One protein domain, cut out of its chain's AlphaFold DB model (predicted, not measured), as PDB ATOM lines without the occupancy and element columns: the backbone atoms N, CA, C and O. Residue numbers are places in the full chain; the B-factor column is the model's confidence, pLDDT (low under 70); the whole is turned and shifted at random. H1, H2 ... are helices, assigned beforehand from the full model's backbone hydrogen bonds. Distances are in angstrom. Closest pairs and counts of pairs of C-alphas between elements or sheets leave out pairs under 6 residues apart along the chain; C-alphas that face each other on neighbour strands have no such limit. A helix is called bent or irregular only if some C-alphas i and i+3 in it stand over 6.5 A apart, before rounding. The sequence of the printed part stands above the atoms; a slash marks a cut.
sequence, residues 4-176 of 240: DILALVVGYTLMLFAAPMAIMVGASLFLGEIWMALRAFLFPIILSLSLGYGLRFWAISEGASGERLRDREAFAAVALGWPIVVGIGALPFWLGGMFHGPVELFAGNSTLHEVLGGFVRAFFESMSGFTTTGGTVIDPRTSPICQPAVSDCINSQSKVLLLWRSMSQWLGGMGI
ATOM      1  N   ASP A   4     233.688 225.602 207.676       88.25
ATOM      2  CA  ASP A   4     233.753 225.203 206.269       88.25
ATOM      3  C   ASP A   4     233.098 223.827 206.046       88.25
ATOM      4  O   ASP A   4     232.168 223.695 205.251       88.25
ATOM      5  N   ILE A   5     233.489 222.808 206.820       87.12
ATOM      6  CA  ILE A   5     232.896 221.464 206.723       87.12
ATOM      7  C   ILE A   5     231.429 221.467 207.166       87.12
ATOM      8  O   ILE A   5     230.589 220.823 206.536       87.12
ATOM      9  N   LEU A   6     231.107 222.195 208.237       88.88
ATOM     10  CA  LEU A   6     229.735 222.322 208.726       88.88
ATOM     11  C   LEU A   6     228.810 222.886 207.635       88.88
ATOM     12  O   LEU A   6     227.770 222.295 207.342       88.88
ATOM     13  N   ALA A   7     229.212 223.992 207.005       91.19
ATOM     14  CA  ALA A   7     228.467 224.606 205.913       91.19
ATOM     15  C   ALA A   7     228.365 223.685 204.692       91.19
ATOM     16  O   ALA A   7     227.312 223.641 204.060       91.19
ATOM     17  N   LEU A   8     229.399 222.891 204.398       91.50
ATOM     18  CA  LEU A   8     229.350 221.897 203.325       91.50
ATOM     19  C   LEU A   8     228.252 220.850 203.574       91.50
ATOM     20  O   LEU A   8     227.440 220.583 202.687       91.50
ATOM     21  N   VAL A   9     228.209 220.266 204.777       90.69
ATOM     22  CA  VAL A   9     227.236 219.219 205.138       90.69
ATOM     23  C   VAL A   9     225.813 219.775 205.156       90.69
ATOM     24  O   VAL A   9     224.911 219.182 204.559       90.69
ATOM     25  N   VAL A  10     225.606 220.929 205.797       92.44
ATOM     26  CA  VAL A  10     224.291 221.590 205.830       92.44
ATOM     27  C   VAL A  10     223.868 222.001 204.418       92.44
ATOM     28  O   VAL A  10     222.733 221.747 204.029       92.44
ATOM     29  N   GLY A  11     224.788 222.536 203.613       94.12
ATOM     30  CA  GLY A  11     224.535 222.930 202.230       94.12
ATOM     31  C   GLY A  11     224.024 221.773 201.370       94.12
ATOM     32  O   GLY A  11     222.966 221.886 200.751       94.12
ATOM     33  N   TYR A  12     224.709 220.624 201.395       93.50
ATOM     34  CA  TYR A  12     224.237 219.422 200.697       93.50
ATOM     35  C   TYR A  12     222.898 218.909 201.231       93.50
ATOM     36  O   TYR A  12     222.059 218.478 200.441       93.50
ATOM     37  N   THR A  13     222.680 218.979 202.545       92.94
ATOM     38  CA  THR A  13     221.409 218.573 203.161       92.94
ATOM     39  C   THR A  13     220.252 219.418 202.625       92.94
ATOM     40  O   THR A  13     219.243 218.862 202.200       92.94
ATOM     41  N   LEU A  14     220.413 220.745 202.548       95.88
ATOM     42  CA  LEU A  14     219.396 221.657 202.010       95.88
ATOM     43  C   LEU A  14     219.152 221.463 200.509       95.88
ATOM     44  O   LEU A  14     218.012 221.539 200.047       95.88
ATOM     45  N   MET A  15     220.203 221.171 199.741       96.38
ATOM     46  CA  MET A  15     220.059 220.849 198.319       96.38
ATOM     47  C   MET A  15     219.264 219.555 198.117       96.38
ATOM     48  O   MET A  15     218.349 219.520 197.299       96.38
ATOM     49  N   LEU A  16     219.580 218.505 198.882       94.44
ATOM     50  CA  LEU A  16     218.859 217.233 198.827       94.44
ATOM     51  C   LEU A  16     217.408 217.388 199.301       94.44
ATOM     52  O   LEU A  16     216.508 216.778 198.730       94.44
ATOM     53  N   PHE A  17     217.170 218.240 200.298       95.31
ATOM     54  CA  PHE A  17     215.842 218.508 200.845       95.31
ATOM     55  C   PHE A  17     214.881 219.169 199.843       95.31
ATOM     56  O   PHE A  17     213.665 219.029 199.963       95.31
ATOM     57  N   ALA A  18     215.398 219.816 198.794       96.56
ATOM     58  CA  ALA A  18     214.569 220.327 197.708       96.56
ATOM     59  C   ALA A  18     213.892 219.211 196.888       96.56
ATOM     60  O   ALA A  18     212.807 219.424 196.352       96.56
ATOM     61  N   ALA A  19     214.494 218.018 196.809       95.94
ATOM     62  CA  ALA A  19     213.965 216.901 196.026       95.94
ATOM     63  C   ALA A  19     212.577 216.421 196.497       95.94
ATOM     64  O   ALA A  19     211.669 216.392 195.668       95.94
ATOM     65  N   PRO A  20     212.336 216.096 197.784       95.62
ATOM     66  CA  PRO A  20     211.004 215.687 198.226       95.62
ATOM     67  C   PRO A  20     209.953 216.796 198.074       95.62
ATOM     68  O   PRO A  20     208.811 216.496 197.742       95.62
ATOM     69  N   MET A  21     210.325 218.073 198.215       95.94
ATOM     70  CA  MET A  21     209.410 219.182 197.908       95.94
ATOM     71  C   MET A  21     209.076 219.250 196.408       95.94
ATOM     72  O   MET A  21     207.927 219.485 196.043       95.94
ATOM     73  N   ALA A  22     210.042 218.988 195.525       95.31
ATOM     74  CA  ALA A  22     209.791 218.896 194.086       95.31
ATOM     75  C   ALA A  22     208.884 217.703 193.726       95.31
ATOM     76  O   ALA A  22     208.034 217.829 192.844       95.31
ATOM     77  N   ILE A  23     208.995 216.577 194.445       95.50
ATOM     78  CA  ILE A  23     208.051 215.453 194.315       95.50
ATOM     79  C   ILE A  23     206.629 215.913 194.658       95.50
ATOM     80  O   ILE A  23     205.698 215.560 193.939       95.50
ATOM     81  N   MET A  24     206.448 216.745 195.693       95.88
ATOM     82  CA  MET A  24     205.127 217.299 196.025       95.88
ATOM     83  C   MET A  24     204.582 218.204 194.920       95.88
ATOM     84  O   MET A  24     203.394 218.135 194.626       95.88
ATOM     85  N   VAL A  25     205.427 218.993 194.247       94.56
ATOM     86  CA  VAL A  25     204.996 219.765 193.066       94.56
ATOM     87  C   VAL A  25     204.472 218.830 191.975       94.56
ATOM     88  O   VAL A  25     203.391 219.069 191.443       94.56
ATOM     89  N   GLY A  26     205.187 217.736 191.692       93.31
ATOM     90  CA  GLY A  26     204.731 216.699 190.763       93.31
ATOM     91  C   GLY A  26     203.395 216.081 191.182       93.31
ATOM     92  O   GLY A  26     202.465 216.039 190.381       93.31
ATOM     93  N   ALA A  27     203.261 215.674 192.447       92.50
ATOM     94  CA  ALA A  27     202.019 215.129 193.000       92.50
ATOM     95  C   ALA A  27     200.845 216.116 192.882       92.50
ATOM     96  O   ALA A  27     199.742 215.732 192.503       92.50
ATOM     97  N   SER A  28     201.090 217.405 193.121       92.50
ATOM     98  CA  SER A  28     200.088 218.465 192.981       92.50
ATOM     99  C   SER A  28     199.551 218.592 191.555       92.50
ATOM    100  O   SER A  28     198.373 218.890 191.375       92.50
ATOM    101  N   LEU A  29     200.398 218.367 190.540       90.69
ATOM    102  CA  LEU A  29     199.979 218.367 189.134       90.69
ATOM    103  C   LEU A  29     199.033 217.199 188.842       90.69
ATOM    104  O   LEU A  29     198.022 217.401 188.175       90.69
ATOM    105  N   PHE A  30     199.318 216.011 189.385       91.12
ATOM    106  CA  PHE A  30     198.429 214.849 189.268       91.12
ATOM    107  C   PHE A  30     197.089 215.059 189.984       91.12
ATOM    108  O   PHE A  30     196.062 214.588 189.505       91.12
ATOM    109  N   LEU A  31     197.088 215.795 191.098       89.88
ATOM    110  CA  LEU A  31     195.886 216.108 191.880       89.88
ATOM    111  C   LEU A  31     195.073 217.294 191.324       89.88
ATOM    112  O   LEU A  31     194.005 217.593 191.848       89.88
ATOM    113  N   GLY A  32     195.564 217.994 190.294       90.44
ATOM    114  CA  GLY A  32     194.922 219.202 189.756       90.44
ATOM    115  C   GLY A  32     195.057 220.451 190.645       90.44
ATOM    116  O   GLY A  32     194.492 221.496 190.332       90.44
ATOM    117  N   GLU A  33     195.845 220.391 191.722       90.25
ATOM    118  CA  GLU A  33     196.039 221.476 192.695       90.25
ATOM    119  C   GLU A  33     197.230 222.387 192.312       90.25
ATOM    120  O   GLU A  33     198.097 222.683 193.135       90.25
ATOM    121  N   ILE A  34     197.331 222.833 191.053       88.00
ATOM    122  CA  ILE A  34     198.541 223.528 190.556       88.00
ATOM    123  C   ILE A  34     198.845 224.833 191.305       88.00
ATOM    124  O   ILE A  34     200.000 225.133 191.613       88.00
ATOM    125  N   TRP A  35     197.801 225.591 191.652       88.19
ATOM    126  CA  TRP A  35     197.938 226.839 192.400       88.19
ATOM    127  C   TRP A  35     198.482 226.601 193.805       88.19
ATOM    128  O   TRP A  35     199.294 227.393 194.285       88.19
ATOM    129  N   MET A  36     198.094 225.488 194.434       89.31
ATOM    130  CA  MET A  36     198.619 225.103 195.739       89.31
ATOM    131  C   MET A  36     200.092 224.712 195.642       89.31
ATOM    132  O   MET A  36     200.893 225.151 196.464       89.31
ATOM    133  N   ALA A  37     200.473 223.978 194.592       86.31
ATOM    134  CA  ALA A  37     201.860 223.599 194.321       86.31
ATOM    135  C   ALA A  37     202.788 224.820 194.278       86.31
ATOM    136  O   ALA A  37     203.802 224.888 194.978       86.31
ATOM    137  N   LEU A  38     202.414 225.804 193.455       87.12
ATOM    138  CA  LEU A  38     203.202 227.014 193.241       87.12
ATOM    139  C   LEU A  38     203.272 227.852 194.515       87.12
ATOM    140  O   LEU A  38     204.349 228.304 194.899       87.12
ATOM    141  N   ARG A  39     202.136 228.024 195.195       91.56
ATOM    142  CA  ARG A  39     202.041 228.827 196.415       91.56
ATOM    143  C   ARG A  39     202.816 228.213 197.584       91.56
ATOM    144  O   ARG A  39     203.526 228.933 198.280       91.56
ATOM    145  N   ALA A  40     202.680 226.907 197.808       95.12
ATOM    146  CA  ALA A  40     203.222 226.237 198.986       95.12
ATOM    147  C   ALA A  40     204.684 225.792 198.820       95.12
ATOM    148  O   ALA A  40     205.438 225.871 199.784       95.12
ATOM    149  N   PHE A  41     205.110 225.341 197.633       96.38
ATOM    150  CA  PHE A  41     206.407 224.661 197.475       96.38
ATOM    151  C   PHE A  41     207.445 225.429 196.658       96.38
ATOM    152  O   PHE A  41     208.638 225.219 196.875       96.38
ATOM    153  N   LEU A  42     207.053 226.351 195.770       95.00
ATOM    154  CA  LEU A  42     208.021 227.025 194.897       95.00
ATOM    155  C   LEU A  42     209.026 227.871 195.691       95.00
ATOM    156  O   LEU A  42     210.237 227.720 195.522       95.00
ATOM    157  N   PHE A  43     208.531 228.734 196.584       95.88
ATOM    158  CA  PHE A  43     209.397 229.569 197.416       95.88
ATOM    159  C   PHE A  43     210.300 228.734 198.345       95.88
ATOM    160  O   PHE A  43     211.508 228.974 198.338       95.88
ATOM    161  N   PRO A  44     209.798 227.716 199.075       97.44
ATOM    162  CA  PRO A  44     210.652 226.854 199.899       97.44
ATOM    163  C   PRO A  44     211.724 226.097 199.113       97.44
ATOM    164  O   PRO A  44     212.853 225.995 199.587       97.44
ATOM    165  N   ILE A  45     211.417 225.616 197.903       98.00
ATOM    166  CA  ILE A  45     212.403 224.961 197.028       98.00
ATOM    167  C   ILE A  45     213.518 225.939 196.656       98.00
ATOM    168  O   ILE A  45     214.696 225.621 196.824       98.00
ATOM    169  N   ILE A  46     213.161 227.137 196.183       97.81
ATOM    170  CA  ILE A  46     214.137 228.162 195.791       97.81
ATOM    171  C   ILE A  46     214.983 228.583 196.996       97.81
ATOM    172  O   ILE A  46     216.206 228.677 196.889       97.81
ATOM    173  N   LEU A  47     214.358 228.796 198.155       97.94
ATOM    174  CA  LEU A  47     215.051 229.136 199.394       97.94
ATOM    175  C   LEU A  47     216.025 228.026 199.820       97.94
ATOM    176  O   LEU A  47     217.182 228.306 200.117       97.94
ATOM    177  N   SER A  48     215.592 226.764 199.797       97.81
ATOM    178  CA  SER A  48     216.433 225.619 200.161       97.81
ATOM    179  C   SER A  48     217.625 225.463 199.219       97.81
ATOM    180  O   SER A  48     218.757 225.285 199.669       97.81
ATOM    181  N   LEU A  49     217.400 225.582 197.906       98.19
ATOM    182  CA  LEU A  49     218.464 225.491 196.908       98.19
ATOM    183  C   LEU A  49     219.431 226.673 197.009       98.19
ATOM    184  O   LEU A  49     220.637 226.455 197.025       98.19
ATOM    185  N   SER A  50     218.933 227.906 197.109       97.75
ATOM    186  CA  SER A  50     219.777 229.105 197.216       97.75
ATOM    187  C   SER A  50     220.657 229.086 198.467       97.75
ATOM    188  O   SER A  50     221.868 229.273 198.354       97.75
ATOM    189  N   LEU A  51     220.089 228.776 199.638       97.38
ATOM    190  CA  LEU A  51     220.858 228.611 200.873       97.38
ATOM    191  C   LEU A  51     221.838 227.437 200.769       97.38
ATOM    192  O   LEU A  51     222.997 227.564 201.159       97.38
ATOM    193  N   GLY A  52     221.400 226.310 200.201       96.75
ATOM    194  CA  GLY A  52     222.225 225.120 200.021       96.75
ATOM    195  C   GLY A  52     223.445 225.359 199.128       96.75
ATOM    196  O   GLY A  52     224.579 225.080 199.527       96.75
ATOM    197  N   TYR A  53     223.234 225.939 197.943       97.31
ATOM    198  CA  TYR A  53     224.304 226.321 197.021       97.31
ATOM    199  C   TYR A  53     225.198 227.416 197.605       97.31
ATOM    200  O   TYR A  53     226.411 227.330 197.433       97.31
ATOM    201  N   GLY A  54     224.636 228.399 198.316       96.81
ATOM    202  CA  GLY A  54     225.397 229.459 198.979       96.81
ATOM    203  C   GLY A  54     226.353 228.915 200.043       96.81
ATOM    204  O   GLY A  54     227.548 229.204 200.002       96.81
ATOM    205  N   LEU A  55     225.859 228.054 200.940       95.00
ATOM    206  CA  LEU A  55     226.679 227.401 201.966       95.00
ATOM    207  C   LEU A  55     227.737 226.476 201.357       95.00
ATOM    208  O   LEU A  55     228.884 226.483 201.798       95.00
ATOM    209  N   ARG A  56     227.378 225.716 200.315       94.69
ATOM    210  CA  ARG A  56     228.324 224.860 199.590       94.69
ATOM    211  C   ARG A  56     229.413 225.681 198.900       94.69
ATOM    212  O   ARG A  56     230.579 225.302 198.952       94.69
ATOM    213  N   PHE A  57     229.041 226.770 198.231       94.31
ATOM    214  CA  PHE A  57     229.983 227.652 197.551       94.31
ATOM    215  C   PHE A  57     230.956 228.281 198.550       94.31
ATOM    216  O   PHE A  57     232.165 228.184 198.349       94.31
ATOM    217  N   TRP A  58     230.438 228.823 199.657       93.69
ATOM    218  CA  TRP A  58     231.258 229.380 200.730       93.69
ATOM    219  C   TRP A  58     232.216 228.333 201.316       93.69
ATOM    220  O   TRP A  58     233.422 228.563 201.369       93.69
ATOM    221  N   ALA A  59     231.717 227.138 201.640       91.44
ATOM    222  CA  ALA A  59     232.539 226.046 202.156       91.44
ATOM    223  C   ALA A  59     233.694 225.668 201.213       91.44
ATOM    224  O   ALA A  59     234.834 225.536 201.651       91.44
ATOM    225  N   ILE A  60     233.416 225.517 199.913       89.62
ATOM    226  CA  ILE A  60     234.442 225.178 198.915       89.62
ATOM    227  C   ILE A  60     235.452 226.322 198.766       89.62
ATOM    228  O   ILE A  60     236.648 226.056 198.654       89.62
ATOM    229  N   SER A  61     235.001 227.582 198.802       89.31
ATOM    230  CA  SER A  61     235.895 228.745 198.714       89.31
ATOM    231  C   SER A  61     236.849 228.872 199.906       89.31
ATOM    232  O   SER A  61     237.985 229.297 199.726       89.31
ATOM    233  N   GLU A  62     236.431 228.418 201.091       87.44
ATOM    234  CA  GLU A  62     237.249 228.361 202.314       87.44
ATOM    235  C   GLU A  62     238.174 227.126 202.359       87.44
ATOM    236  O   GLU A  62     238.835 226.859 203.361       87.44
ATOM    237  N   GLY A  63     238.233 226.342 201.277       82.06
ATOM    238  CA  GLY A  63     239.111 225.179 201.179       82.06
ATOM    239  C   GLY A  63     238.572 223.921 201.862       82.06
ATOM    240  O   GLY A  63     239.361 223.024 202.173       82.06
ATOM    241  N   ALA A  64     237.251 223.811 202.072       78.06
ATOM    242  CA  ALA A  64     236.644 222.555 202.513       78.06
ATOM    243  C   ALA A  64     236.968 221.440 201.507       78.06
ATOM    244  O   ALA A  64     236.426 221.377 200.402       78.06
ATOM    245  N   SER A  65     237.857 220.536 201.901       71.00
ATOM    246  CA  SER A  65     238.181 219.320 201.165       71.00
ATOM    247  C   SER A  65     237.365 218.147 201.712       71.00
ATOM    248  O   SER A  65     236.849 218.201 202.829       71.00
ATOM    249  N   GLY A  66     237.259 217.051 200.950       60.41
ATOM    250  CA  GLY A  66     236.613 215.793 201.372       60.41
ATOM    251  C   GLY A  66     237.330 215.061 202.519       60.41
ATOM    252  O   GLY A  66     237.257 213.833 202.618       60.41
ATOM    253  N   GLU A  67     238.068 215.797 203.349       64.00
ATOM    254  CA  GLU A  67     238.679 215.317 204.570       64.00
ATOM    255  C   GLU A  67     237.637 214.729 205.520       64.00
ATOM    256  O   GLU A  67     236.438 215.011 205.489       64.00
ATOM    257  N   ARG A  68     238.121 213.833 206.373       65.06
ATOM    258  CA  ARG A  68     237.292 213.051 207.275       65.06
ATOM    259  C   ARG A  68     236.589 213.982 208.275       65.06
ATOM    260  O   ARG A  68     237.249 214.559 209.134       65.06
ATOM    261  N   LEU A  69     235.261 214.073 208.159       74.50
ATOM    262  CA  LEU A  69     234.369 214.758 209.099       74.50
ATOM    263  C   LEU A  69     234.701 214.327 210.533       74.50
ATOM    264  O   LEU A  69     234.680 213.129 210.839       74.50
ATOM    265  N   ARG A  70     235.037 215.284 211.400       80.50
ATOM    266  CA  ARG A  70     235.287 215.000 212.819       80.50
ATOM    267  C   ARG A  70     233.953 214.845 213.544       80.50
ATOM    268  O   ARG A  70     232.990 215.532 213.221       80.50
ATOM    269  N   ASP A  71     233.917 214.033 214.600       79.62
ATOM    270  CA  ASP A  71     232.685 213.783 215.365       79.62
ATOM    271  C   ASP A  71     232.008 215.081 215.839       79.62
ATOM    272  O   ASP A  71     230.797 215.234 215.719       79.62
ATOM    273  N   ARG A  72     232.789 216.067 216.307       82.38
ATOM    274  CA  ARG A  72     232.266 217.381 216.736       82.38
ATOM    275  C   ARG A  72     231.546 218.134 215.614       82.38
ATOM    276  O   ARG A  72     230.536 218.777 215.874       82.38
ATOM    277  N   GLU A  73     232.068 218.064 214.392       84.12
ATOM    278  CA  GLU A  73     231.470 218.702 213.212       84.12
ATOM    279  C   GLU A  73     230.196 217.962 212.796       84.12
ATOM    280  O   GLU A  73     229.204 218.606 212.474       84.12
ATOM    281  N   ALA A  74     230.186 216.626 212.885       80.38
ATOM    282  CA  ALA A  74     228.999 215.813 212.626       80.38
ATOM    283  C   ALA A  74     227.857 216.123 213.611       80.38
ATOM    284  O   ALA A  74     226.730 216.370 213.186       80.38
ATOM    285  N   PHE A  75     228.146 216.173 214.916       83.88
ATOM    286  CA  PHE A  75     227.147 216.535 215.929       83.88
ATOM    287  C   PHE A  75     226.627 217.963 215.736       83.88
ATOM    288  O   PHE A  75     225.419 218.183 215.813       83.88
ATOM    289  N   ALA A  76     227.511 218.922 215.440       87.62
ATOM    290  CA  ALA A  76     227.112 220.297 215.154       87.62
ATOM    291  C   ALA A  76     226.250 220.394 213.884       87.62
ATOM    292  O   ALA A  76     225.256 221.113 213.884       87.62
ATOM    293  N   ALA A  77     226.583 219.645 212.828       86.50
ATOM    294  CA  ALA A  77     225.817 219.620 211.583       86.50
ATOM    295  C   ALA A  77     224.392 219.115 211.791       86.50
ATOM    296  O   ALA A  77     223.456 219.709 211.266       86.50
ATOM    297  N   VAL A  78     224.213 218.072 212.605       85.75
ATOM    298  CA  VAL A  78     222.877 217.585 212.960       85.75
ATOM    299  C   VAL A  78     222.149 218.610 213.830       85.75
ATOM    300  O   VAL A  78     221.045 219.016 213.489       85.75
ATOM    301  N   ALA A  79     222.767 219.093 214.911       88.00
ATOM    302  CA  ALA A  79     222.113 220.005 215.852       88.00
ATOM    303  C   ALA A  79     221.703 221.349 215.224       88.00
ATOM    304  O   ALA A  79     220.657 221.892 215.570       88.00
ATOM    305  N   LEU A  80     222.514 221.885 214.307       87.88
ATOM    306  CA  LEU A  80     222.282 223.189 213.677       87.88
ATOM    307  C   LEU A  80     221.553 223.079 212.335       87.88
ATOM    308  O   LEU A  80     220.771 223.961 211.995       87.88
ATOM    309  N   GLY A  81     221.786 222.009 211.572       89.88
ATOM    310  CA  GLY A  81     221.131 221.799 210.284       89.88
ATOM    311  C   GLY A  81     219.659 221.425 210.431       89.88
ATOM    312  O   GLY A  81     218.831 221.883 209.647       89.88
ATOM    313  N   TRP A  82     219.310 220.638 211.454       90.06
ATOM    314  CA  TRP A  82     217.948 220.124 211.610       90.06
ATOM    315  C   TRP A  82     216.892 221.215 211.828       90.06
ATOM    316  O   TRP A  82     215.895 221.204 211.108       90.06
ATOM    317  N   PRO A  83     217.101 222.217 212.707       93.44
ATOM    318  CA  PRO A  83     216.163 223.332 212.840       93.44
ATOM    319  C   PRO A  83     215.952 224.118 211.537       93.44
ATOM    320  O   PRO A  83     214.849 224.602 211.295       93.44
ATOM    321  N   ILE A  84     216.975 224.219 210.679       95.06
ATOM    322  CA  ILE A  84     216.870 224.896 209.375       95.06
ATOM    323  C   ILE A  84     215.992 224.075 208.425       95.06
ATOM    324  O   ILE A  84     215.090 224.628 207.800       95.06
ATOM    325  N   VAL A  85     216.214 222.758 208.350       95.31
ATOM    326  CA  VAL A  85     215.385 221.839 207.549       95.31
ATOM    327  C   VAL A  85     213.929 221.889 208.010       95.31
ATOM    328  O   VAL A  85     213.037 222.059 207.184       95.31
ATOM    329  N   VAL A  86     213.684 221.827 209.321       96.50
ATOM    330  CA  VAL A  86     212.337 221.930 209.903       96.50
ATOM    331  C   VAL A  86     211.709 223.292 209.605       96.50
ATOM    332  O   VAL A  86     210.538 223.352 209.230       96.50
ATOM    333  N   GLY A  87     212.478 224.378 209.714       97.56
ATOM    334  CA  GLY A  87     212.021 225.731 209.399       97.56
ATOM    335  C   GLY A  87     211.604 225.891 207.938       97.56
ATOM    336  O   GLY A  87     210.529 226.417 207.665       97.56
ATOM    337  N   ILE A  88     212.400 225.380 206.995       97.94
ATOM    338  CA  ILE A  88     212.051 225.377 205.566       97.94
ATOM    339  C   ILE A  88     210.863 224.442 205.306       97.94
ATOM    340  O   ILE A  88     209.942 224.807 204.583       97.94
ATOM    341  N   GLY A  89     210.841 223.264 205.931       97.62
ATOM    342  CA  GLY A  89     209.765 222.282 205.797       97.62
ATOM    343  C   GLY A  89     208.427 222.710 206.408       97.62
ATOM    344  O   GLY A  89     207.392 222.146 206.055       97.62
ATOM    345  N   ALA A  90     208.429 223.733 207.267       98.25
ATOM    346  CA  ALA A  90     207.228 224.382 207.786       98.25
ATOM    347  C   ALA A  90     206.591 225.340 206.773       98.25
ATOM    348  O   ALA A  90     205.387 225.596 206.832       98.25
ATOM    349  N   LEU A  91     207.377 225.866 205.831       97.94
ATOM    350  CA  LEU A  91     206.898 226.870 204.889       97.94
ATOM    351  C   LEU A  91     205.751 226.374 203.999       97.94
ATOM    352  O   LEU A  91     204.827 227.157 203.819       97.94
ATOM    353  N   PRO A  92     205.706 225.122 203.498       97.56
ATOM    354  CA  PRO A  92     204.530 224.633 202.780       97.56
ATOM    355  C   PRO A  92     203.231 224.701 203.593       97.56
ATOM    356  O   PRO A  92     202.197 225.056 203.038       97.56
ATOM    357  N   PHE A  93     203.264 224.444 204.906       97.44
ATOM    358  CA  PHE A  93     202.075 224.562 205.762       97.44
ATOM    359  C   PHE A  93     201.665 226.021 205.987       97.44
ATOM    360  O   PHE A  93     200.480 226.348 205.989       97.44
ATOM    361  N   TRP A  94     202.648 226.906 206.154       97.38
ATOM    362  CA  TRP A  94     202.409 228.328 206.397       97.38
ATOM    363  C   TRP A  94     201.978 229.077 205.131       97.38
ATOM    364  O   TRP A  94     201.001 229.814 205.134       97.38
ATOM    365  N   LEU A  95     202.676 228.860 204.017       96.50
ATOM    366  CA  LEU A  95     202.379 229.487 202.733       96.50
ATOM    367  C   LEU A  95     201.183 228.836 202.048       96.50
ATOM    368  O   LEU A  95     200.432 229.545 201.388       96.50
ATOM    369  N   GLY A  96     200.969 227.529 202.221       94.56
ATOM    370  CA  GLY A  96     199.842 226.785 201.652       94.56
ATOM    371  C   GLY A  96     198.493 227.036 202.334       94.56
ATOM    372  O   GLY A  96     197.494 226.478 201.902       94.56
ATOM    373  N   GLY A  97     198.433 227.868 203.379       93.38
ATOM    374  CA  GLY A  97     197.172 228.261 204.025       93.38
ATOM    375  C   GLY A  97     196.594 227.229 205.000       93.38
ATOM    376  O   GLY A  97     195.483 227.412 205.488       93.38
ATOM    377  N   MET A  98     197.342 226.169 205.332       95.12
ATOM    378  CA  MET A  98     196.966 225.239 206.410       95.12
ATOM    379  C   MET A  98     196.920 225.952 207.766       95.12
ATOM    380  O   MET A  98     196.069 225.652 208.602       95.12
ATOM    381  N   PHE A  99     197.798 226.938 207.958       96.38
ATOM    382  CA  PHE A  99     197.760 227.902 209.054       96.38
ATOM    383  C   PHE A  99     197.778 229.328 208.493       96.38
ATOM    384  O   PHE A  99     198.135 229.529 207.335       96.38
ATOM    385  N   HIS A 100     197.425 230.322 209.314       94.69
ATOM    386  CA  HIS A 100     197.452 231.734 208.914       94.69
ATOM    387  C   HIS A 100     198.853 232.151 208.443       94.69
ATOM    388  O   HIS A 100     199.809 232.150 209.224       94.69
ATOM    389  N   GLY A 101     198.965 232.501 207.163       94.50
ATOM    390  CA  GLY A 101     200.210 232.831 206.493       94.50
ATOM    391  C   GLY A 101     200.266 234.266 205.970       94.50
ATOM    392  O   GLY A 101     199.330 235.053 206.123       94.50
ATOM    393  N   PRO A 102     201.378 234.643 205.313       92.25
ATOM    394  CA  PRO A 102     201.550 235.972 204.732       92.25
ATOM    395  C   PRO A 102     200.523 236.261 203.641       92.25
ATOM    396  O   PRO A 102     200.144 237.406 203.433       92.25
ATOM    397  N   VAL A 103     200.066 235.229 202.935       88.56
ATOM    398  CA  VAL A 103     199.104 235.387 201.842       88.56
ATOM    399  C   VAL A 103     197.754 235.861 202.383       88.56
ATOM    400  O   VAL A 103     197.148 236.755 201.802       88.56
ATOM    401  N   GLU A 104     197.317 235.336 203.529       87.56
ATOM    402  CA  GLU A 104     196.100 235.768 204.219       87.56
ATOM    403  C   GLU A 104     196.222 237.202 204.757       87.56
ATOM    404  O   GLU A 104     195.241 237.947 204.746       87.56
ATOM    405  N   LEU A 105     197.428 237.613 205.169       90.19
ATOM    406  CA  LEU A 105     197.725 238.995 205.561       90.19
ATOM    407  C   LEU A 105     197.584 239.958 204.379       90.19
ATOM    408  O   LEU A 105     196.909 240.977 204.495       90.19
ATOM    409  N   PHE A 106     198.191 239.630 203.233       89.19
ATOM    410  CA  PHE A 106     198.098 240.453 202.022       89.19
ATOM    411  C   PHE A 106     196.677 240.498 201.453       89.19
ATOM    412  O   PHE A 106     196.294 241.500 200.853       89.19
ATOM    413  N   ALA A 107     195.887 239.447 201.675       88.75
ATOM    414  CA  ALA A 107     194.468 239.418 201.340       88.75
ATOM    415  C   ALA A 107     193.586 240.235 202.307       88.75
ATOM    416  O   ALA A 107     192.404 240.410 202.031       88.75
ATOM    417  N   GLY A 108     194.128 240.731 203.429       88.06
ATOM    418  CA  GLY A 108     193.378 241.486 204.440       88.06
ATOM    419  C   GLY A 108     192.511 240.626 205.369       88.06
ATOM    420  O   GLY A 108     191.695 241.165 206.110       88.06
ATOM    421  N   ASN A 109     192.697 239.302 205.356       86.88
ATOM    422  CA  ASN A 109     191.875 238.334 206.092       86.88
ATOM    423  C   ASN A 109     192.499 237.893 207.424       86.88
ATOM    424  O   ASN A 109     191.949 237.041 208.119       86.88
ATOM    425  N   SER A 110     193.690 238.383 207.762       90.69
ATOM    426  CA  SER A 110     194.395 238.006 208.988       90.69
ATOM    427  C   SER A 110     195.238 239.156 209.513       90.69
ATOM    428  O   SER A 110     195.733 239.989 208.759       90.69
ATOM    429  N   THR A 111     195.411 239.188 210.825       93.44
ATOM    430  CA  THR A 111     196.253 240.151 211.534       93.44
ATOM    431  C   THR A 111     197.704 239.671 211.606       93.44
ATOM    432  O   THR A 111     197.990 238.476 211.519       93.44
ATOM    433  N   LEU A 112     198.652 240.587 211.838       93.62
ATOM    434  CA  LEU A 112     200.070 240.230 211.994       93.62
ATOM    435  C   LEU A 112     200.295 239.200 213.117       93.62
ATOM    436  O   LEU A 112     201.114 238.295 212.976       93.62
ATOM    437  N   HIS A 113     199.548 239.310 214.218       93.94
ATOM    438  CA  HIS A 113     199.647 238.380 215.343       93.94
ATOM    439  C   HIS A 113     199.218 236.954 214.956       93.94
ATOM    440  O   HIS A 113     199.888 235.987 215.316       93.94
ATOM    441  N   GLU A 114     198.139 236.810 214.185       93.56
ATOM    442  CA  GLU A 114     197.675 235.505 213.698       93.56
ATOM    443  C   GLU A 114     198.677 234.866 212.741       93.56
ATOM    444  O   GLU A 114     198.916 233.666 212.828       93.56
ATOM    445  N   VAL A 115     199.315 235.664 211.886       95.44
ATOM    446  CA  VAL A 115     200.326 235.197 210.925       95.44
ATOM    447  C   VAL A 115     201.578 234.683 211.636       95.44
ATOM    448  O   VAL A 115     202.103 233.622 211.289       95.44
ATOM    449  N   LEU A 116     202.042 235.406 212.661       95.38
ATOM    450  CA  LEU A 116     203.160 234.978 213.505       95.38
ATOM    451  C   LEU A 116     202.815 233.694 214.274       95.38
ATOM    452  O   LEU A 116     203.610 232.755 214.302       95.38
ATOM    453  N   GLY A 117     201.608 233.618 214.845       96.81
ATOM    454  CA  GLY A 117     201.109 232.401 215.490       96.81
ATOM    455  C   GLY A 117     200.960 231.227 214.515       96.81
ATOM    456  O   GLY A 117     201.254 230.084 214.867       96.81
ATOM    457  N   GLY A 118     200.563 231.501 213.273       96.88
ATOM    458  CA  GLY A 118     200.467 230.519 212.198       96.88
ATOM    459  C   GLY A 118     201.822 229.926 211.821       96.88
ATOM    460  O   GLY A 118     201.913 228.713 211.642       96.88
ATOM    461  N   PHE A 119     202.891 230.730 211.805       97.12
ATOM    462  CA  PHE A 119     204.249 230.215 211.595       97.12
ATOM    463  C   PHE A 119     204.680 229.264 212.717       97.12
ATOM    464  O   PHE A 119     205.224 228.199 212.442       97.12
ATOM    465  N   VAL A 120     204.394 229.597 213.981       97.69
ATOM    466  CA  VAL A 120     204.722 228.723 215.123       97.69
ATOM    467  C   VAL A 120     203.997 227.377 215.019       97.69
ATOM    468  O   VAL A 120     204.599 226.331 215.262       97.69
ATOM    469  N   ARG A 121     202.725 227.380 214.606       98.00
ATOM    470  CA  ARG A 121     201.943 226.152 214.377       98.00
ATOM    471  C   ARG A 121     202.485 225.337 213.205       98.00
ATOM    472  O   ARG A 121     202.651 224.128 213.335       98.00
ATOM    473  N   ALA A 122     202.837 225.996 212.103       98.12
ATOM    474  CA  ALA A 122     203.485 225.355 210.963       98.12
ATOM    475  C   ALA A 122     204.836 224.730 211.347       98.12
ATOM    476  O   ALA A 122     205.148 223.616 210.925       98.12
ATOM    477  N   PHE A 123     205.621 225.419 212.179       98.19
ATOM    478  CA  PHE A 123     206.884 224.915 212.708       98.19
ATOM    479  C   PHE A 123     206.672 223.696 213.607       98.19
ATOM    480  O   PHE A 123     207.382 222.706 213.451       98.19
ATOM    481  N   PHE A 124     205.675 223.729 214.497       98.06
ATOM    482  CA  PHE A 124     205.303 222.573 215.314       98.06
ATOM    483  C   PHE A 124     204.925 221.368 214.446       98.06
ATOM    484  O   PHE A 124     205.414 220.265 214.676       98.06
ATOM    485  N   GLU A 125     204.092 221.581 213.427       97.94
ATOM    486  CA  GLU A 125     203.635 220.515 212.537       97.94
ATOM    487  C   GLU A 125     204.790 219.909 211.725       97.94
ATOM    488  O   GLU A 125     204.920 218.690 211.629       97.94
ATOM    489  N   SER A 126     205.682 220.757 211.206       97.88
ATOM    490  CA  SER A 126     206.913 220.333 210.526       97.88
ATOM    491  C   SER A 126     207.830 219.544 211.455       97.88
ATOM    492  O   SER A 126     208.277 218.453 211.100       97.88
ATOM    493  N   MET A 127     208.068 220.055 212.669       97.00
ATOM    494  CA  MET A 127     208.900 219.391 213.670       97.00
ATOM    495  C   MET A 127     208.341 218.006 213.978       97.00
ATOM    496  O   MET A 127     209.061 217.024 213.846       97.00
ATOM    497  N   SER A 128     207.045 217.928 214.293       96.81
ATOM    498  CA  SER A 128     206.339 216.680 214.576       96.81
ATOM    499  C   SER A 128     206.457 215.663 213.439       96.81
ATOM    500  O   SER A 128     206.686 214.479 213.695       96.81
ATOM    501  N   GLY A 129     206.350 216.122 212.189       95.88
ATOM    502  CA  GLY A 129     206.559 215.299 211.005       95.88
ATOM    503  C   GLY A 129     207.980 214.738 210.932       95.88
ATOM    504  O   GLY A 129     208.170 213.528 211.008       95.88
ATOM    505  N   PHE A 130     208.996 215.603 210.865       94.81
ATOM    506  CA  PHE A 130     210.395 215.180 210.702       94.81
ATOM    507  C   PHE A 130     210.960 214.391 211.881       94.81
ATOM    508  O   PHE A 130     211.886 213.603 211.696       94.81
ATOM    509  N   THR A 131     210.435 214.583 213.091       93.44
ATOM    510  CA  THR A 131     210.808 213.766 214.252       93.44
ATOM    511  C   THR A 131     209.938 212.527 214.408       93.44
ATOM    512  O   THR A 131     210.161 211.756 215.339       93.44
ATOM    513  N   THR A 132     208.959 212.316 213.524       94.50
ATOM    514  CA  THR A 132     207.973 211.225 213.586       94.50
ATOM    515  C   THR A 132     207.200 211.171 214.904       94.50
ATOM    516  O   THR A 132     206.784 210.112 215.361       94.50
ATOM    517  N   THR A 133     207.002 212.328 215.537       95.31
ATOM    518  CA  THR A 133     206.243 212.434 216.789       95.31
ATOM    519  C   THR A 133     204.757 212.167 216.556       95.31
ATOM    520  O   THR A 133     204.084 211.642 217.436       95.31
ATOM    521  N   GLY A 134     204.231 212.548 215.386       91.62
ATOM    522  CA  GLY A 134     202.833 212.302 215.016       91.62
ATOM    523  C   GLY A 134     201.806 213.172 215.753       91.62
ATOM    524  O   GLY A 134     200.608 212.944 215.627       91.62
ATOM    525  N   GLY A 135     202.246 214.184 216.505       95.00
ATOM    526  CA  GLY A 135     201.360 215.199 217.077       95.00
ATOM    527  C   GLY A 135     200.898 216.202 216.019       95.00
ATOM    528  O   GLY A 135     201.650 216.512 215.096       95.00
ATOM    529  N   THR A 136     199.691 216.746 216.167       96.56
ATOM    530  CA  THR A 136     199.171 217.775 215.260       96.56
ATOM    531  C   THR A 136     198.514 218.915 216.018       96.56
ATOM    532  O   THR A 136     197.971 218.727 217.106       96.56
ATOM    533  N   VAL A 137     198.577 220.106 215.429       96.50
ATOM    534  CA  VAL A 137     197.857 221.297 215.895       96.50
ATOM    535  C   VAL A 137     196.823 221.763 214.877       96.50
ATOM    536  O   VAL A 137     196.386 222.906 214.957       96.50
ATOM    537  N   ILE A 138     196.437 220.919 213.913       95.44
ATOM    538  CA  ILE A 138     195.319 221.191 213.004       95.44
ATOM    539  C   ILE A 138     194.003 220.983 213.756       95.44
ATOM    540  O   ILE A 138     193.671 219.864 214.133       95.44
ATOM    541  N   ASP A 139     193.270 222.073 213.970       92.62
ATOM    542  CA  ASP A 139     192.001 222.117 214.701       92.62
ATOM    543  C   ASP A 139     191.172 223.339 214.227       92.62
ATOM    544  O   ASP A 139     191.760 224.296 213.700       92.62
ATOM    545  N   PRO A 140     189.835 223.392 214.429       90.31
ATOM    546  CA  PRO A 140     189.008 224.545 214.058       90.31
ATOM    547  C   PRO A 140     189.421 225.886 214.676       90.31
ATOM    548  O   PRO A 140     189.009 226.939 214.199       90.31
ATOM    549  N   ARG A 141     190.238 225.887 215.738       89.19
ATOM    550  CA  ARG A 141     190.760 227.124 216.350       89.19
ATOM    551  C   ARG A 141     192.072 227.615 215.743       89.19
ATOM    552  O   ARG A 141     192.510 228.725 216.047       89.19
ATOM    553  N   THR A 142     192.764 226.772 214.986       91.62
ATOM    554  CA  THR A 142     194.163 226.997 214.606       91.62
ATOM    555  C   THR A 142     194.370 227.089 213.103       91.62
ATOM    556  O   THR A 142     195.284 227.808 212.684       91.62
ATOM    557  N   SER A 143     193.540 226.391 212.322       93.50
ATOM    558  CA  SER A 143     193.559 226.388 210.862       93.50
ATOM    559  C   SER A 143     192.404 227.226 210.302       93.50
ATOM    560  O   SER A 143     191.251 226.955 210.641       93.50
ATOM    561  N   PRO A 144     192.664 228.187 209.394       90.75
ATOM    562  CA  PRO A 144     191.609 228.990 208.766       90.75
ATOM    563  C   PRO A 144     190.697 228.176 207.832       90.75
ATOM    564  O   PRO A 144     189.617 228.636 207.467       90.75
ATOM    565  N   ILE A 145     191.126 226.974 207.434       90.12
ATOM    566  CA  ILE A 145     190.371 226.068 206.557       90.12
ATOM    567  C   ILE A 145     189.297 225.304 207.348       90.12
ATOM    568  O   ILE A 145     188.251 224.949 206.806       90.12
ATOM    569  N   CYS A 146     189.522 225.081 208.643       89.31
ATOM    570  CA  CYS A 146     188.641 224.289 209.489       89.31
ATOM    571  C   CYS A 146     187.454 225.112 209.995       89.31
ATOM    572  O   CYS A 146     187.459 225.642 211.104       89.31
ATOM    573  N   GLN A 147     186.425 225.231 209.157       82.50
ATOM    574  CA  GLN A 147     185.197 225.953 209.487       82.50
ATOM    575  C   GLN A 147     184.227 225.087 210.314       82.50
ATOM    576  O   GLN A 147     184.250 223.865 210.188       82.50
ATOM    577  N   PRO A 148     183.303 225.681 211.099       76.12
ATOM    578  CA  PRO A 148     182.367 224.933 211.954       76.12
ATOM    579  C   PRO A 148     181.455 223.936 211.219       76.12
ATOM    580  O   PRO A 148     180.907 223.036 211.844       76.12
ATOM    581  N   ALA A 149     181.268 224.107 209.905       78.44
ATOM    582  CA  ALA A 149     180.481 223.207 209.060       78.44
ATOM    583  C   ALA A 149     181.270 221.980 208.556       78.44
ATOM    584  O   ALA A 149     180.690 221.091 207.937       78.44
ATOM    585  N   VAL A 150     182.584 221.929 208.793       81.75
ATOM    586  CA  VAL A 150     183.461 220.831 208.379       81.75
ATOM    587  C   VAL A 150     183.468 219.758 209.469       81.75
ATOM    588  O   VAL A 150     183.865 220.022 210.602       81.75
ATOM    589  N   SER A 151     183.050 218.538 209.126       83.56
ATOM    590  CA  SER A 151     183.051 217.395 210.052       83.56
ATOM    591  C   SER A 151     184.452 216.844 210.335       83.56
ATOM    592  O   SER A 151     184.706 216.382 211.444       83.56
ATOM    593  N   ASP A 152     185.360 216.917 209.357       90.19
ATOM    594  CA  ASP A 152     186.754 216.479 209.469       90.19
ATOM    595  C   ASP A 152     187.716 217.589 209.024       90.19
ATOM    596  O   ASP A 152     187.929 217.839 207.835       90.19
ATOM    597  N   CYS A 153     188.298 218.260 210.017       91.06
ATOM    598  CA  CYS A 153     189.226 219.375 209.843       91.06
ATOM    599  C   CYS A 153     190.559 218.964 209.187       91.06
ATOM    600  O   CYS A 153     191.193 219.771 208.502       91.06
ATOM    601  N   ILE A 154     191.003 217.716 209.369       93.06
ATOM    602  CA  ILE A 154     192.244 217.238 208.753       93.06
ATOM    603  C   ILE A 154     191.978 216.934 207.281       93.06
ATOM    604  O   ILE A 154     192.717 217.406 206.420       93.06
ATOM    605  N   ASN A 155     190.904 216.208 206.975       91.50
ATOM    606  CA  ASN A 155     190.592 215.843 205.594       91.50
ATOM    607  C   ASN A 155     190.149 217.041 204.729       91.50
ATOM    608  O   ASN A 155     190.221 216.977 203.505       91.50
ATOM    609  N   SER A 156     189.734 218.160 205.335       92.00
ATOM    610  CA  SER A 156     189.427 219.393 204.594       92.00
ATOM    611  C   SER A 156     190.657 220.158 204.098       92.00
ATOM    612  O   SER A 156     190.515 221.126 203.352       92.00
ATOM    613  N   GLN A 157     191.859 219.788 204.541       94.44
ATOM    614  CA  GLN A 157     193.094 220.406 204.065       94.44
ATOM    615  C   GLN A 157     193.386 219.977 202.621       94.44
ATOM    616  O   GLN A 157     192.932 218.936 202.154       94.44
ATOM    617  N   SER A 158     194.199 220.759 201.909       94.31
ATOM    618  CA  SER A 158     194.663 220.366 200.572       94.31
ATOM    619  C   SER A 158     195.368 219.010 200.601       94.31
ATOM    620  O   SER A 158     196.223 218.752 201.460       94.31
ATOM    621  N   LYS A 159     195.058 218.170 199.607       93.56
ATOM    622  CA  LYS A 159     195.600 216.813 199.511       93.56
ATOM    623  C   LYS A 159     197.119 216.825 199.380       93.56
ATOM    624  O   LYS A 159     197.785 215.979 199.976       93.56
ATOM    625  N   VAL A 160     197.695 217.805 198.674       95.00
ATOM    626  CA  VAL A 160     199.157 217.896 198.549       95.00
ATOM    627  C   VAL A 160     199.838 218.285 199.869       95.00
ATOM    628  O   VAL A 160     200.941 217.821 200.153       95.00
ATOM    629  N   LEU A 161     199.185 219.085 200.721       95.75
ATOM    630  CA  LEU A 161     199.714 219.399 202.052       95.75
ATOM    631  C   LEU A 161     199.592 218.204 203.002       95.75
ATOM    632  O   LEU A 161     200.505 217.966 203.792       95.75
ATOM    633  N   LEU A 162     198.514 217.420 202.901       95.62
ATOM    634  CA  LEU A 162     198.385 216.143 203.611       95.62
ATOM    635  C   LEU A 162     199.458 215.135 203.178       95.62
ATOM    636  O   LEU A 162     200.068 214.469 204.020       95.62
ATOM    637  N   LEU A 163     199.769 215.092 201.882       95.38
ATOM    638  CA  LEU A 163     200.869 214.287 201.370       95.38
ATOM    639  C   LEU A 163     202.220 214.783 201.898       95.38
ATOM    640  O   LEU A 163     203.043 213.966 202.297       95.38
ATOM    641  N   TRP A 164     202.438 216.099 201.991       97.19
ATOM    642  CA  TRP A 164     203.661 216.655 202.580       97.19
ATOM    643  C   TRP A 164     203.815 216.324 204.069       97.19
ATOM    644  O   TRP A 164     204.920 216.006 204.507       97.19
ATOM    645  N   ARG A 165     202.719 216.318 204.843       96.69
ATOM    646  CA  ARG A 165     202.719 215.834 206.240       96.69
ATOM    647  C   ARG A 165     203.170 214.379 206.333       96.69
ATOM    648  O   ARG A 165     203.983 214.041 207.186       96.69
ATOM    649  N   SER A 166     202.664 213.526 205.448       95.62
ATOM    650  CA  SER A 166     203.028 212.105 205.420       95.62
ATOM    651  C   SER A 166     204.468 211.908 204.932       95.62
ATOM    652  O   SER A 166     205.226 211.119 205.489       95.62
ATOM    653  N   MET A 167     204.890 212.692 203.937       95.88
ATOM    654  CA  MET A 167     206.243 212.679 203.384       95.88
ATOM    655  C   MET A 167     207.289 213.115 204.416       95.88
ATOM    656  O   MET A 167     208.352 212.505 204.496       95.88
ATOM    657  N   SER A 168     207.012 214.138 205.231       96.19
ATOM    658  CA  SER A 168     207.942 214.569 206.281       96.19
ATOM    659  C   SER A 168     208.128 213.495 207.357       96.19
ATOM    660  O   SER A 168     209.261 213.266 207.780       96.19
ATOM    661  N   GLN A 169     207.065 212.763 207.716       96.12
ATOM    662  CA  GLN A 169     207.158 211.580 208.581       96.12
ATOM    663  C   GLN A 169     207.939 210.440 207.931       96.12
ATOM    664  O   GLN A 169     208.783 209.833 208.587       96.12
ATOM    665  N   TRP A 170     207.725 210.178 206.643       95.69
ATOM    666  CA  TRP A 170     208.457 209.143 205.912       95.69
ATOM    667  C   TRP A 170     209.967 209.444 205.841       95.69
ATOM    668  O   TRP A 170     210.811 208.593 206.126       95.69
ATOM    669  N   LEU A 171     210.330 210.701 205.564       93.44
ATOM    670  CA  LEU A 171     211.721 211.165 205.588       93.44
ATOM    671  C   LEU A 171     212.323 211.110 207.000       93.44
ATOM    672  O   LEU A 171     213.465 210.675 207.171       93.44
ATOM    673  N   GLY A 172     211.558 211.526 208.012       90.88
ATOM    674  CA  GLY A 172     211.956 211.464 209.417       90.88
ATOM    675  C   GLY A 172     212.193 210.035 209.909       90.88
ATOM    676  O   GLY A 172     213.186 209.765 210.590       90.88
ATOM    677  N   GLY A 173     211.331 209.099 209.503       90.19
ATOM    678  CA  GLY A 173     211.396 207.688 209.880       90.19
ATOM    679  C   GLY A 173     212.693 207.037 209.424       90.19
ATOM    680  O   GLY A 173     213.369 206.371 210.212       90.19
ATOM    681  N   MET A 174     213.121 207.326 208.192       87.56
ATOM    682  CA  MET A 174     214.432 206.886 207.721       87.56
ATOM    683  C   MET A 174     215.578 207.482 208.554       87.56
ATOM    684  O   MET A 174     216.555 206.789 208.851       87.56
ATOM    685  N   GLY A 175     215.461 208.744 208.980       82.31
ATOM    686  CA  GLY A 175     216.430 209.392 209.868       82.31
ATOM    687  C   GLY A 175     216.620 208.645 211.193       82.31
ATOM    688  O   GLY A 175     217.756 208.387 211.599       82.31
ATOM    689  N   ILE A 176     215.525 208.222 211.831       82.06
ATOM    690  CA  ILE A 176     215.562 207.442 213.081       82.06
ATOM    691  C   ILE A 176     216.148 206.049 212.855       82.06
ATOM    692  O   ILE A 176     216.981 205.607 213.647       82.06
TER     693      ILE A 176
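AT A GLANCE: This is residues 4 to 176 of the 240 residues of the protein "TrkH family potassium uptake protein" of Euryarchaeota archaeon (UniProt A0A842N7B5). What is its shape? H1, H2, H3 and H6 make an elongated up-and-down bundle, each running against the one before it in the chain; H5 crosses H3 near one end, by short H4. How big? The printed part has 173 residues, with six named helices in the order H1 to H6, which hold 122 of them, and no named strand; its class is all helix, and it is compact, with a radius of gyration of the C-alphas of 17.3 A, spanning 59 by 35 by 29 A.

IN THESE COORDINATES: Where is H2? Residues 34 to 61, 38.6 A, from C-alpha 34 (198.541, 223.528, 190.556); it is irregular, C-alphas 40 and 43 being 7.2 A apart. The others? H1 is residues 4 to 30, 40.5 A; H3 71 to 95, 36.4 A; H4 102 to 106; H5 112 to 130; H6 159 to 176, ending at C-alpha 176 (215.562, 207.442, 213.081).

HOW THE PARTS SIT: What touches H2? H1 touches it, in a hairpin, closest C-alphas Gly 11 and Gly 52, 3.9 A, and so does H3, in a hairpin too, with residues 88 to 95 alone, closest C-alphas Ala 40 and Pro 92, 4.3 A. What touches H3, the hub? Among them H5, closest C-alphas Ala 90 and Ser 126, 4.9 A, at a steep 53 degrees. H5 touches H4 and H6. O i to N i+4 pairs are within hydrogen-bond range throughout H4, H5, H6, and 20 of 23 in H1, 22 of 24 in H2, 16 of 21 in H3.

THE WHOLE: Any cut? The printed part has no cut; the H5 to H6 link is long. Low confidence? Residues 66 to 68 have pLDDT under 70.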